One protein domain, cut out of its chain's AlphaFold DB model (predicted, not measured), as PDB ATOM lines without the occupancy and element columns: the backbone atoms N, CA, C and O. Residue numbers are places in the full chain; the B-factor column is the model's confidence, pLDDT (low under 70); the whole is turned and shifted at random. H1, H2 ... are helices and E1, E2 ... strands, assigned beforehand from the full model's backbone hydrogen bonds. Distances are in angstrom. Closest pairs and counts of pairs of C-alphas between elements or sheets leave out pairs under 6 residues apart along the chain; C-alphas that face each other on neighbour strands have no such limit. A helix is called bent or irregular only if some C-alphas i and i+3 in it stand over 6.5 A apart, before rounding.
ATOM      1  N   LEU A   3       6.747  53.481  50.364       90.44
ATOM      2  CA  LEU A   3       5.389  53.870  50.763       90.44
ATOM      3  C   LEU A   3       5.227  54.024  52.281       90.44
ATOM      4  O   LEU A   3       4.593  54.977  52.714       90.44
ATOM      5  N   ALA A   4       5.837  53.135  53.068       91.75
ATOM      6  CA  ALA A   4       5.837  53.221  54.526       91.75
ATOM      7  C   ALA A   4       6.604  54.459  55.007       91.75
ATOM      8  O   ALA A   4       6.212  55.081  55.981       91.75
ATOM      9  N   LEU A   5       7.635  54.898  54.275       92.38
ATOM     10  CA  LEU A   5       8.298  56.175  54.552       92.38
ATOM     11  C   LEU A   5       7.408  57.393  54.248       92.38
ATOM     12  O   LEU A   5       7.677  58.472  54.759       92.38
ATOM     13  N   GLY A   6       6.354  57.246  53.438       92.94
ATOM     14  CA  GLY A   6       5.420  58.323  53.086       92.94
ATOM     15  C   GLY A   6       5.694  59.027  51.751       92.94
ATOM     16  O   GLY A   6       4.921  59.901  51.367       92.94
ATOM     17  N   ASP A   7       6.741  58.643  51.008       92.19
ATOM     18  CA  ASP A   7       7.008  59.154  49.655       92.19
ATOM     19  C   ASP A   7       7.687  58.088  48.776       92.19
ATOM     20  O   ASP A   7       8.796  57.621  49.049       92.19
ATOM     21  N   ARG A   8       7.047  57.734  47.653       90.56
ATOM     22  CA  ARG A   8       7.585  56.766  46.680       90.56
ATOM     23  C   ARG A   8       8.916  57.208  46.072       90.56
ATOM     24  O   ARG A   8       9.685  56.346  45.650       90.56
ATOM     25  N   LYS A   9       9.223  58.510  46.051       87.31
ATOM     26  CA  LYS A   9      10.510  59.035  45.563       87.31
ATOM     27  C   LYS A   9      11.708  58.549  46.377       87.31
ATOM     28  O   LYS A   9      12.822  58.607  45.872       87.31
ATOM     29  N   ALA A  10      11.495  58.035  47.588       91.06
ATOM     30  CA  ALA A  10      12.553  57.441  48.395       91.06
ATOM     31  C   ALA A  10      12.986  56.045  47.920       91.06
ATOM     32  O   ALA A  10      13.981  55.531  48.422       91.06
ATOM     33  N   ALA A  11      12.283  55.422  46.964       90.19
ATOM     34  CA  ALA A  11      12.588  54.061  46.515       90.19
ATOM     35  C   ALA A  11      14.057  53.846  46.086       90.19
ATOM     36  O   ALA A  11      14.635  52.861  46.544       90.19
ATOM     37  N   PRO A  12      14.707  54.744  45.314       90.19
ATOM     38  CA  PRO A  12      16.124  54.589  44.977       90.19
ATOM     39  C   PRO A  12      17.040  54.649  46.207       90.19
ATOM     40  O   PRO A  12      17.989  53.876  46.307       90.19
ATOM     41  N   THR A  13      16.745  55.529  47.172       91.06
ATOM     42  CA  THR A  13      17.516  55.621  48.420       91.06
ATOM     43  C   THR A  13      17.340  54.369  49.273       91.06
ATOM     44  O   THR A  13      18.328  53.846  49.773       91.06
ATOM     45  N   VAL A  14      16.111  53.856  49.397       90.44
ATOM     46  CA  VAL A  14      15.834  52.591  50.097       90.44
ATOM     47  C   VAL A  14      16.626  51.452  49.462       90.44
ATOM     48  O   VAL A  14      17.303  50.726  50.177       90.44
ATOM     49  N   ALA A  15      16.599  51.324  48.133       88.31
ATOM     50  CA  ALA A  15      17.351  50.286  47.430       88.31
ATOM     51  C   ALA A  15      18.863  50.377  47.703       88.31
ATOM     52  O   ALA A  15      19.494  49.359  47.967       88.31
ATOM     53  N   ARG A  16      19.432  51.591  47.700       88.69
ATOM     54  CA  ARG A  16      20.848  51.803  48.033       88.69
ATOM     55  C   ARG A  16      21.169  51.390  49.468       88.69
ATOM     56  O   ARG A  16      22.102  50.629  49.662       88.69
ATOM     57  N   ILE A  17      20.377  51.837  50.446       87.88
ATOM     58  CA  ILE A  17      20.578  51.485  51.862       87.88
ATOM     59  C   ILE A  17      20.525  49.967  52.050       87.88
ATOM     60  O   ILE A  17      21.393  49.403  52.702       87.88
ATOM     61  N   LEU A  18      19.542  49.293  51.446       87.94
ATOM     62  CA  LEU A  18      19.436  47.837  51.537       87.94
ATOM     63  C   LEU A  18      20.631  47.136  50.879       87.94
ATOM     64  O   LEU A  18      21.090  46.127  51.400       87.94
ATOM     65  N   LYS A  19      21.157  47.662  49.765       86.00
ATOM     66  CA  LYS A  19      22.376  47.127  49.144       86.00
ATOM     67  C   LYS A  19      23.582  47.275  50.076       86.00
ATOM     68  O   LYS A  19      24.293  46.299  50.285       86.00
ATOM     69  N   ASP A  20      23.756  48.453  50.675       83.62
ATOM     70  CA  ASP A  20      24.834  48.727  51.631       83.62
ATOM     71  C   ASP A  20      24.746  47.778  52.850       83.62
ATOM     72  O   ASP A  20      25.767  47.267  53.307       83.62
ATOM     73  N   MET A  21      23.530  47.467  53.322       84.25
ATOM     74  CA  MET A  21      23.288  46.484  54.393       84.25
ATOM     75  C   MET A  21      23.665  45.054  53.991       84.25
ATOM     76  O   MET A  21      24.243  44.329  54.788       84.25
ATOM     77  N   VAL A  22      23.351  44.632  52.763       82.06
ATOM     78  CA  VAL A  22      23.693  43.280  52.276       82.06
ATOM     79  C   VAL A  22      25.204  43.109  52.125       82.06
ATOM     80  O   VAL A  22      25.730  42.025  52.377       82.06
ATOM     81  N   SER A  23      25.905  44.166  51.715       76.75
ATOM     82  CA  SER A  23      27.354  44.147  51.500       76.75
ATOM     83  C   SER A  23      28.178  44.284  52.783       76.75
ATOM     84  O   SER A  23      29.382  44.041  52.740       76.75
ATOM     85  N   ASN A  24      27.572  44.667  53.908       71.75
ATOM     86  CA  ASN A  24      28.277  44.903  55.163       71.75
ATOM     87  C   ASN A  24      27.925  43.826  56.207       71.75
ATOM     88  O   ASN A  24      26.768  43.669  56.599       71.75
ATOM     89  N   SER A  25      28.946  43.101  56.675       60.88
ATOM     90  CA  SER A  25      28.819  42.015  57.655       60.88
ATOM     91  C   SER A  25      28.184  42.449  58.974       60.88
ATOM     92  O   SER A  25      27.514  41.640  59.612       60.88
ATOM     93  N   ASP A  26      28.329  43.719  59.355       57.72
ATOM     94  CA  ASP A  26      27.796  44.238  60.614       57.72
ATOM     95  C   ASP A  26      26.262  44.234  60.620       57.72
ATOM     96  O   ASP A  26      25.644  44.013  61.657       57.72
ATOM     97  N   TYR A  27      25.615  44.392  59.460       54.22
ATOM     98  CA  TYR A  27      24.151  44.376  59.362       54.22
ATOM     99  C   TYR A  27      23.554  42.970  59.354       54.22
ATOM    100  O   TYR A  27      22.382  42.810  59.700       54.22
ATOM    101  N   LEU A  28      24.345  41.940  59.030       53.09
ATOM    102  CA  LEU A  28      23.922  40.544  59.187       53.09
ATOM    103  C   LEU A  28      23.709  40.183  60.667       53.09
ATOM    104  O   LEU A  28      22.951  39.260  60.954       53.09
ATOM    105  N   SER A  29      24.326  40.925  61.596       54.03
ATOM    106  CA  SER A  29      24.168  40.722  63.042       54.03
ATOM    107  C   SER A  29      22.842  41.249  63.612       54.03
ATOM    108  O   SER A  29      22.443  40.840  64.696       54.03
ATOM    109  N   LEU A  30      22.139  42.128  62.886       55.53
ATOM    110  CA  LEU A  30      20.929  42.807  63.369       55.53
ATOM    111  C   LEU A  30      19.628  42.015  63.127       55.53
ATOM    112  O   LEU A  30      18.545  42.568  63.303       55.53
ATOM    113  N   GLU A  31      19.715  40.757  62.674       71.06
ATOM    114  CA  GLU A  31      18.567  39.894  62.313       71.06
ATOM    115  C   GLU A  31      17.537  40.559  61.372       71.06
ATOM    116  O   GLU A  31      16.368  40.174  61.313       71.06
ATOM    117  N   ILE A  32      17.943  41.568  60.593       81.00
ATOM    118  CA  ILE A  32      17.035  42.263  59.678       81.00
ATOM    119  C   ILE A  32      16.802  41.359  58.457       81.00
ATOM    120  O   ILE A  32      17.761  41.056  57.743       81.00
ATOM    121  N   PRO A  33      15.553  40.957  58.139       86.56
ATOM    122  CA  PRO A  33      15.264  40.015  57.055       86.56
ATOM    123  C   PRO A  33      15.300  40.703  55.677       86.56
ATOM    124  O   PRO A  33      14.314  40.728  54.936       86.56
ATOM    125  N   VAL A  34      16.441  41.300  55.320       87.88
ATOM    126  CA  VAL A  34      16.637  42.055  54.069       87.88
ATOM    127  C   VAL A  34      16.426  41.167  52.836       87.88
ATOM    128  O   VAL A  34      15.984  41.661  51.797       87.88
ATOM    129  N   HIS A  35      16.655  39.852  52.952       88.25
ATOM    130  CA  HIS A  35      16.403  38.870  51.887       88.25
ATOM    131  C   HIS A  35      14.926  38.785  51.488       88.25
ATOM    132  O   HIS A  35      14.638  38.453  50.339       88.25
ATOM    133  N   ARG A  36      13.998  39.149  52.389       90.56
ATOM    134  CA  ARG A  36      12.550  39.200  52.119       90.56
ATOM    135  C   ARG A  36      12.121  40.414  51.302       90.56
ATOM    136  O   ARG A  36      11.000  40.450  50.796       90.56
ATOM    137  N   VAL A  37      12.977  41.424  51.161       90.88
ATOM    138  CA  VAL A  37      12.683  42.570  50.299       90.88
ATOM    139  C   VAL A  37      12.927  42.161  48.853       90.88
ATOM    140  O   VAL A  37      13.986  41.635  48.528       90.88
ATOM    141  N   VAL A  38      11.978  42.444  47.964       90.50
ATOM    142  CA  VAL A  38      12.097  42.204  46.518       90.50
ATOM    143  C   VAL A  38      11.730  43.441  45.708       90.50
ATOM    144  O   VAL A  38      11.201  44.420  46.247       90.50
ATOM    145  N   SER A  39      12.026  43.418  44.408       89.06
ATOM    146  CA  SER A  39      11.597  44.480  43.503       89.06
ATOM    147  C   SER A  39      10.067  44.561  43.445       89.06
ATOM    148  O   SER A  39       9.354  43.613  43.776       89.06
ATOM    149  N   ARG A  40       9.541  45.704  42.987       86.94
ATOM    150  CA  ARG A  40       8.089  45.923  42.866       86.94
ATOM    151  C   ARG A  40       7.395  44.840  42.034       86.94
ATOM    152  O   ARG A  40       6.230  44.552  42.304       86.94
ATOM    153  N   ASP A  41       8.108  44.270  41.070       88.62
ATOM    154  CA  ASP A  41       7.594  43.276  40.130       88.62
ATOM    155  C   ASP A  41       7.895  41.833  40.575       88.62
ATOM    156  O   ASP A  41       7.631  40.893  39.833       88.62
ATOM    157  N   GLY A  42       8.414  41.649  41.798       90.38
ATOM    158  CA  GLY A  42       8.645  40.345  42.424       90.38
ATOM    159  C   GLY A  42       9.992  39.698  42.097       90.38
ATOM    160  O   GLY A  42      10.203  38.534  42.441       90.38
ATOM    161  N   PHE A  43      10.895  40.420  41.428       93.25
ATOM    162  CA  PHE A  43      12.235  39.927  41.105       93.25
ATOM    163  C   PHE A  43      13.195  40.079  42.287       93.25
ATOM    164  O   PHE A  43      13.152  41.067  43.031       93.25
ATOM    165  N   LEU A  44      14.099  39.111  42.407       91.75
ATOM    166  CA  LEU A  44      15.266  39.204  43.277       91.75
ATOM    167  C   LEU A  44      16.214  40.290  42.753       91.75
ATOM    168  O   LEU A  44      16.274  40.548  41.550       91.75
ATOM    169  N   TRP A  45      16.925  40.950  43.661       88.62
ATOM    170  CA  TRP A  45      17.749  42.125  43.337       88.62
ATOM    171  C   TRP A  45      19.128  42.101  43.997       88.62
ATOM    172  O   TRP A  45      19.934  42.992  43.729       88.62
ATOM    173  N   TRP A  46      19.403  41.115  44.858       88.31
ATOM    174  CA  TRP A  46      20.746  40.902  45.383       88.31
ATOM    175  C   TRP A  46      21.714  40.575  44.246       88.31
ATOM    176  O   TRP A  46      21.344  39.914  43.277       88.31
ATOM    177  N   GLU A  47      22.957  41.034  44.383       85.19
ATOM    178  CA  GLU A  47      24.036  40.695  43.450       85.19
ATOM    179  C   GLU A  47      24.284  39.180  43.438       85.19
ATOM    180  O   GLU A  47      24.333  38.567  42.375       85.19
ATOM    181  N   ASP A  48      24.285  38.565  44.625       85.56
ATOM    182  CA  ASP A  48      24.149  37.120  44.797       85.56
ATOM    183  C   ASP A  48      22.664  36.735  44.921       85.56
ATOM    184  O   ASP A  48      22.111  36.524  46.008       85.56
ATOM    185  N   ALA A  49      21.990  36.693  43.771       86.38
ATOM    186  CA  ALA A  49      20.586  36.300  43.686       86.38
ATOM    187  C   ALA A  49      20.352  34.842  44.124       86.38
ATOM    188  O   ALA A  49      19.230  34.496  44.496       86.38
ATOM    189  N   GLU A  50      21.386  33.993  44.093       88.75
ATOM    190  CA  GLU A  50      21.286  32.594  44.504       88.75
ATOM    191  C   GLU A  50      21.190  32.479  46.023       88.75
ATOM    192  O   GLU A  50      20.277  31.829  46.530       88.75
ATOM    193  N   LYS A  51      22.028  33.218  46.753       88.44
ATOM    194  CA  LYS A  51      21.928  33.321  48.211       88.44
ATOM    195  C   LYS A  51      20.576  33.876  48.660       88.44
ATOM    196  O   LYS A  51      19.975  33.352  49.597       88.44
ATOM    197  N   GLN A  52      20.060  34.911  47.985       91.06
ATOM    198  CA  GLN A  52      18.722  35.436  48.290       91.06
ATOM    199  C   GLN A  52      17.637  34.371  48.060       91.06
ATOM    200  O   GLN A  52      16.732  34.224  48.883       91.06
ATOM    201  N   ARG A  53      17.738  33.619  46.955       91.88
ATOM    202  CA  ARG A  53      16.820  32.526  46.617       91.88
ATOM    203  C   ARG A  53      16.823  31.440  47.689       91.88
ATOM    204  O   ARG A  53      15.751  31.078  48.157       91.88
ATOM    205  N   GLU A  54      17.994  30.956  48.093       91.19
ATOM    206  CA  GLU A  54      18.119  29.904  49.109       91.19
ATOM    207  C   GLU A  54      17.461  30.301  50.435       91.19
ATOM    208  O   GLU A  54      16.754  29.499  51.042       91.19
ATOM    209  N   LEU A  55      17.656  31.548  50.877       90.62
ATOM    210  CA  LEU A  55      17.047  32.055  52.109       90.62
ATOM    211  C   LEU A  55      15.516  32.107  52.018       90.62
ATOM    212  O   LEU A  55      14.834  31.734  52.966       90.62
ATOM    213  N   LEU A  56      14.975  32.537  50.880       92.25
ATOM    214  CA  LEU A  56      13.532  32.593  50.645       92.25
ATOM    215  C   LEU A  56      12.905  31.193  50.518       92.25
ATOM    216  O   LEU A  56      11.830  30.944  51.062       92.25
ATOM    217  N   GLU A  57      13.575  30.259  49.846       93.62
ATOM    218  CA  GLU A  57      13.105  28.874  49.712       93.62
ATOM    219  C   GLU A  57      13.094  28.133  51.054       93.62
ATOM    220  O   GLU A  57      12.155  27.382  51.321       93.62
ATOM    221  N   ARG A  58      14.069  28.395  51.941       92.88
ATOM    222  CA  ARG A  58      14.058  27.894  53.333       92.88
ATOM    223  C   ARG A  58      12.831  28.362  54.122       92.88
ATOM    224  O   ARG A  58      12.414  27.681  55.052       92.88
ATOM    225  N   GLU A  59      12.243  29.493  53.742       92.06
ATOM    226  CA  GLU A  59      11.011  30.039  54.323       92.06
ATOM    227  C   GLU A  59       9.740  29.581  53.577       92.06
ATOM    228  O   GLU A  59       8.645  30.074  53.849       92.06
ATOM    229  N   GLY A  60       9.855  28.648  52.625       92.44
ATOM    230  CA  GLY A  60       8.722  28.122  51.856       92.44
ATOM    231  C   GLY A  60       8.233  29.049  50.739       92.44
ATOM    232  O   GLY A  60       7.102  28.911  50.260       92.44
ATOM    233  N   VAL A  61       9.049  30.016  50.310       93.25
ATOM    234  CA  VAL A  61       8.732  30.875  49.163       93.25
ATOM    235  C   VAL A  61       9.140  30.172  47.874       93.25
ATOM    236  O   VAL A  61      10.312  29.901  47.632       93.25
ATOM    237  N   GLU A  62       8.166  29.915  47.004       93.44
ATOM    238  CA  GLU A  62       8.437  29.347  45.688       93.44
ATOM    239  C   GLU A  62       9.022  30.378  44.722       93.44
ATOM    240  O   GLU A  62       8.456  31.455  44.496       93.44
ATOM    241  N   ILE A  63      10.121  30.002  44.072       92.94
ATOM    242  CA  ILE A  63      10.867  30.865  43.162       92.94
ATOM    243  C   ILE A  63      10.988  30.208  41.781       92.94
ATOM    244  O   ILE A  63      11.062  28.988  41.639       92.94
ATOM    245  N   LYS A  64      10.973  31.027  40.726       91.94
ATOM    246  CA  LYS A  64      11.142  30.623  39.328       91.94
ATOM    247  C   LYS A  64      12.336  31.357  38.720       91.94
ATOM    248  O   LYS A  64      12.338  32.585  38.642       91.94
ATOM    249  N   LYS A  65      13.323  30.605  38.227       91.19
ATOM    250  CA  LYS A  65      14.382  31.145  37.362       91.19
ATOM    251  C   LYS A  65      13.827  31.347  35.951       91.19
ATOM    252  O   LYS A  65      13.225  30.439  35.379       91.19
ATOM    253  N   LEU A  66      14.011  32.545  35.404       88.31
ATOM    254  CA  LEU A  66      13.653  32.907  34.038       88.31
ATOM    255  C   LEU A  66      14.952  33.147  33.255       88.31
ATOM    256  O   LEU A  66      15.605  34.174  33.471       88.31
ATOM    257  N   PRO A  67      15.360  32.216  32.373       86.12
ATOM    258  CA  PRO A  67      16.588  32.356  31.595       86.12
ATOM    259  C   PRO A  67      16.629  33.699  30.854       86.12
ATOM    260  O   PRO A  67      15.700  34.026  30.122       86.12
ATOM    261  N   GLY A  68      17.678  34.495  31.078       85.12
ATOM    262  CA  GLY A  68      17.853  35.820  30.465       85.12
ATOM    263  C   GLY A  68      17.074  36.979  31.107       85.12
ATOM    264  O   GLY A  68      17.317  38.124  30.737       85.12
ATOM    265  N   PHE A  69      16.186  36.723  32.078       82.94
ATOM    266  CA  PHE A  69      15.352  37.756  32.722       82.94
ATOM    267  C   PHE A  69      15.545  37.864  34.243       82.94
ATOM    268  O   PHE A  69      15.158  38.871  34.832       82.94
ATOM    269  N   GLY A  70      16.144  36.857  34.886       88.88
ATOM    270  CA  GLY A  70      16.453  36.853  36.320       88.88
ATOM    271  C   GLY A  70      15.612  35.860  37.123       88.88
ATOM    272  O   GLY A  70      15.082  34.887  36.585       88.88
ATOM    273  N   THR A  71      15.501  36.094  38.430       92.38
ATOM    274  CA  THR A  71      14.844  35.181  39.376       92.38
ATOM    275  C   THR A  71      13.607  35.848  39.979       92.38
ATOM    276  O   THR A  71      13.703  36.954  40.508       92.38
ATOM    277  N   LEU A  72      12.445  35.195  39.883       93.44
ATOM    278  CA  LEU A  72      11.123  35.754  40.197       93.44
ATOM    279  C   LEU A  72      10.401  34.927  41.269       93.44
ATOM    280  O   LEU A  72      10.390  33.701  41.196       93.44
ATOM    281  N   ILE A  73       9.715  35.581  42.207       93.00
ATOM    282  CA  ILE A  73       8.811  34.908  43.155       93.00
ATOM    283  C   ILE A  73       7.511  34.478  42.451       93.00
ATOM    284  O   ILE A  73       6.817  35.298  41.840       93.00
ATOM    285  N   LYS A  74       7.130  33.200  42.572       91.94
ATOM    286  CA  LYS A  74       5.839  32.709  42.064       91.94
ATOM    287  C   LYS A  74       4.680  33.258  42.895       91.94
ATOM    288  O   LYS A  74       4.775  33.365  44.116       91.94
ATOM    289  N   ASN A  75       3.574  33.584  42.225       88.88
ATOM    290  CA  ASN A  75       2.378  34.176  42.837       88.88
ATOM    291  C   ASN A  75       2.711  35.383  43.731       88.88
ATOM    292  O   ASN A  75       2.069  35.614  44.749       88.88
ATOM    293  N   TYR A  76       3.729  36.168  43.354       89.56
ATOM    294  CA  TYR A  76       4.231  37.299  44.141       89.56
ATOM    295  C   TYR A  76       3.115  38.220  44.663       89.56
ATOM    296  O   TYR A  76       3.153  38.641  45.817       89.56
ATOM    297  N   ARG A  77       2.088  38.490  43.846       88.00
ATOM    298  CA  ARG A  77       0.956  39.354  44.226       88.00
ATOM    299  C   ARG A  77       0.145  38.831  45.413       88.00
ATOM    300  O   ARG A  77      -0.420  39.642  46.132       88.00
ATOM    301  N   GLU A  78       0.101  37.520  45.619       88.62
ATOM    302  CA  GLU A  78      -0.599  36.881  46.743       88.62
ATOM    303  C   GLU A  78       0.261  36.865  48.017       88.62
ATOM    304  O   GLU A  78      -0.260  36.709  49.115       88.62
ATOM    305  N   ARG A  79       1.583  37.044  47.878       84.75
ATOM    306  CA  ARG A  79       2.564  36.951  48.973       84.75
ATOM    307  C   ARG A  79       3.088  38.309  49.443       84.75
ATOM    308  O   ARG A  79       3.758  38.387  50.470       84.75
ATOM    309  N   VAL A  80       2.846  39.377  48.683       89.00
ATOM    310  CA  VAL A  80       3.450  40.683  48.951       89.00
ATOM    311  C   VAL A  80       2.863  41.330  50.207       89.00
ATOM    312  O   VAL A  80       1.684  41.669  50.279       89.00
ATOM    313  N   PHE A  81       3.724  41.582  51.188       87.88
ATOM    314  CA  PHE A  81       3.382  42.378  52.358       87.88
ATOM    315  C   PHE A  81       3.765  43.846  52.143       87.88
ATOM    316  O   PHE A  81       4.911  44.179  51.829       87.88
ATOM    317  N   THR A  82       2.801  44.751  52.320       84.25
ATOM    318  CA  THR A  82       3.033  46.204  52.205       84.25
ATOM    319  C   THR A  82       2.479  47.022  53.368       84.25
ATOM    320  O   THR A  82       2.761  48.220  53.438       84.25
ATOM    321  N   ALA A  83       1.749  46.391  54.290       85.25
ATOM    322  CA  ALA A  83       1.062  47.027  55.411       85.25
ATOM    323  C   ALA A  83       2.000  47.228  56.617       85.25
ATOM    324  O   ALA A  83       1.746  46.728  57.706       85.25
ATOM    325  N   PHE A  84       3.118  47.924  56.403       88.12
ATOM    326  CA  PHE A  84       4.036  48.287  57.485       88.12
ATOM    327  C   PHE A  84       3.364  49.282  58.436       88.12
ATOM    328  O   PHE A  84       2.804  50.276  57.967       88.12
ATOM    329  N   ASP A  85       3.487  49.051  59.743       88.88
ATOM    330  CA  ASP A  85       3.206  50.076  60.746       88.88
ATOM    331  C   ASP A  85       4.315  51.137  60.689       88.88
ATOM    332  O   ASP A  85       5.505  50.815  60.725       88.88
ATOM    333  N   SER A  86       3.940  52.392  60.462       90.62
ATOM    334  CA  SER A  86       4.880  53.483  60.212       90.62
ATOM    335  C   SER A  86       4.250  54.824  60.538       90.62
ATOM    336  O   SER A  86       3.090  55.087  60.224       90.62
ATOM    337  N   ASP A  87       5.062  55.729  61.071       93.38
ATOM    338  CA  ASP A  87       4.685  57.112  61.325       93.38
ATOM    339  C   ASP A  87       4.828  58.016  60.081       93.38
ATOM    340  O   ASP A  87       4.616  59.228  60.168       93.38
TER     341      ASP A  87
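Overview. This is residues 3 to 87 of the 308 residues of the protein "Endonuclease V" of Thermoplasmata archaeon (UniProt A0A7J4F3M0). The long helix H1 stands on one side and H3 with the small hairpin E1 and E2 on the other, and the unnamed stretch of residues 29 to 48 winds through the space between them. The short H2 makes a corner with the end of H1, and beyond H4 the last residues run back toward the side of H1. The printed part has 85 residues, with H1, H2, H3, E1, E2 and H4 in that order; the sheet E1 - E2 is antiparallel. It is mostly helix by its named elements, which hold 42 residues, under half. The whole is compact, with a radius of gyration of the C-alphas of 13.3 A and spans of 37 by 30 by 24 A.

Along the chain. H1, residues 8 to 23, begins at C-alpha 8 (7.585, 56.766, 46.680) and is 23.9 A long; it is irregular, with C-alphas 9 and 12 7.2 A apart. H2 is residues 25 to 28. H3, residues 49 to 58, is 14.4 A long. E1 is residues 63 to 66, E2 residues 70 to 73. H4, residues 76 to 79, ends at C-alpha 79 (2.564, 36.951, 48.973).

Arrangement. H1, with residues 21 to 22 alone, and H2 only just touch, with 3 pairs of C-alphas within 8 A, and only at the corner by their link; the closest C-alphas, of Met 21 and Tyr 27, are 5.5 A apart. H3 is apart from H1 and H2. Its closest C-alpha pair with E1 is Arg 53 and Ile 63, 7.1 A. E1 and E2 form a hairpin, antiparallel at 151 degrees, with N 64 and O 72 within hydrogen-bond range at 2.8 A. H4 is apart from H1, H2, H3 and E1. Every O i to N i+4 pair is within hydrogen-bond range in H3, 10 of 12 in H1; H2 and H4 are too short for such a pair.

Size, cuts and confidence. The C-alphas farthest apart, of Pro 67 and Asp 87, are 40.5 A apart. The printed part has no cut. The link H2 to H3 is long. Residues 25 to 30 have pLDDT under 70.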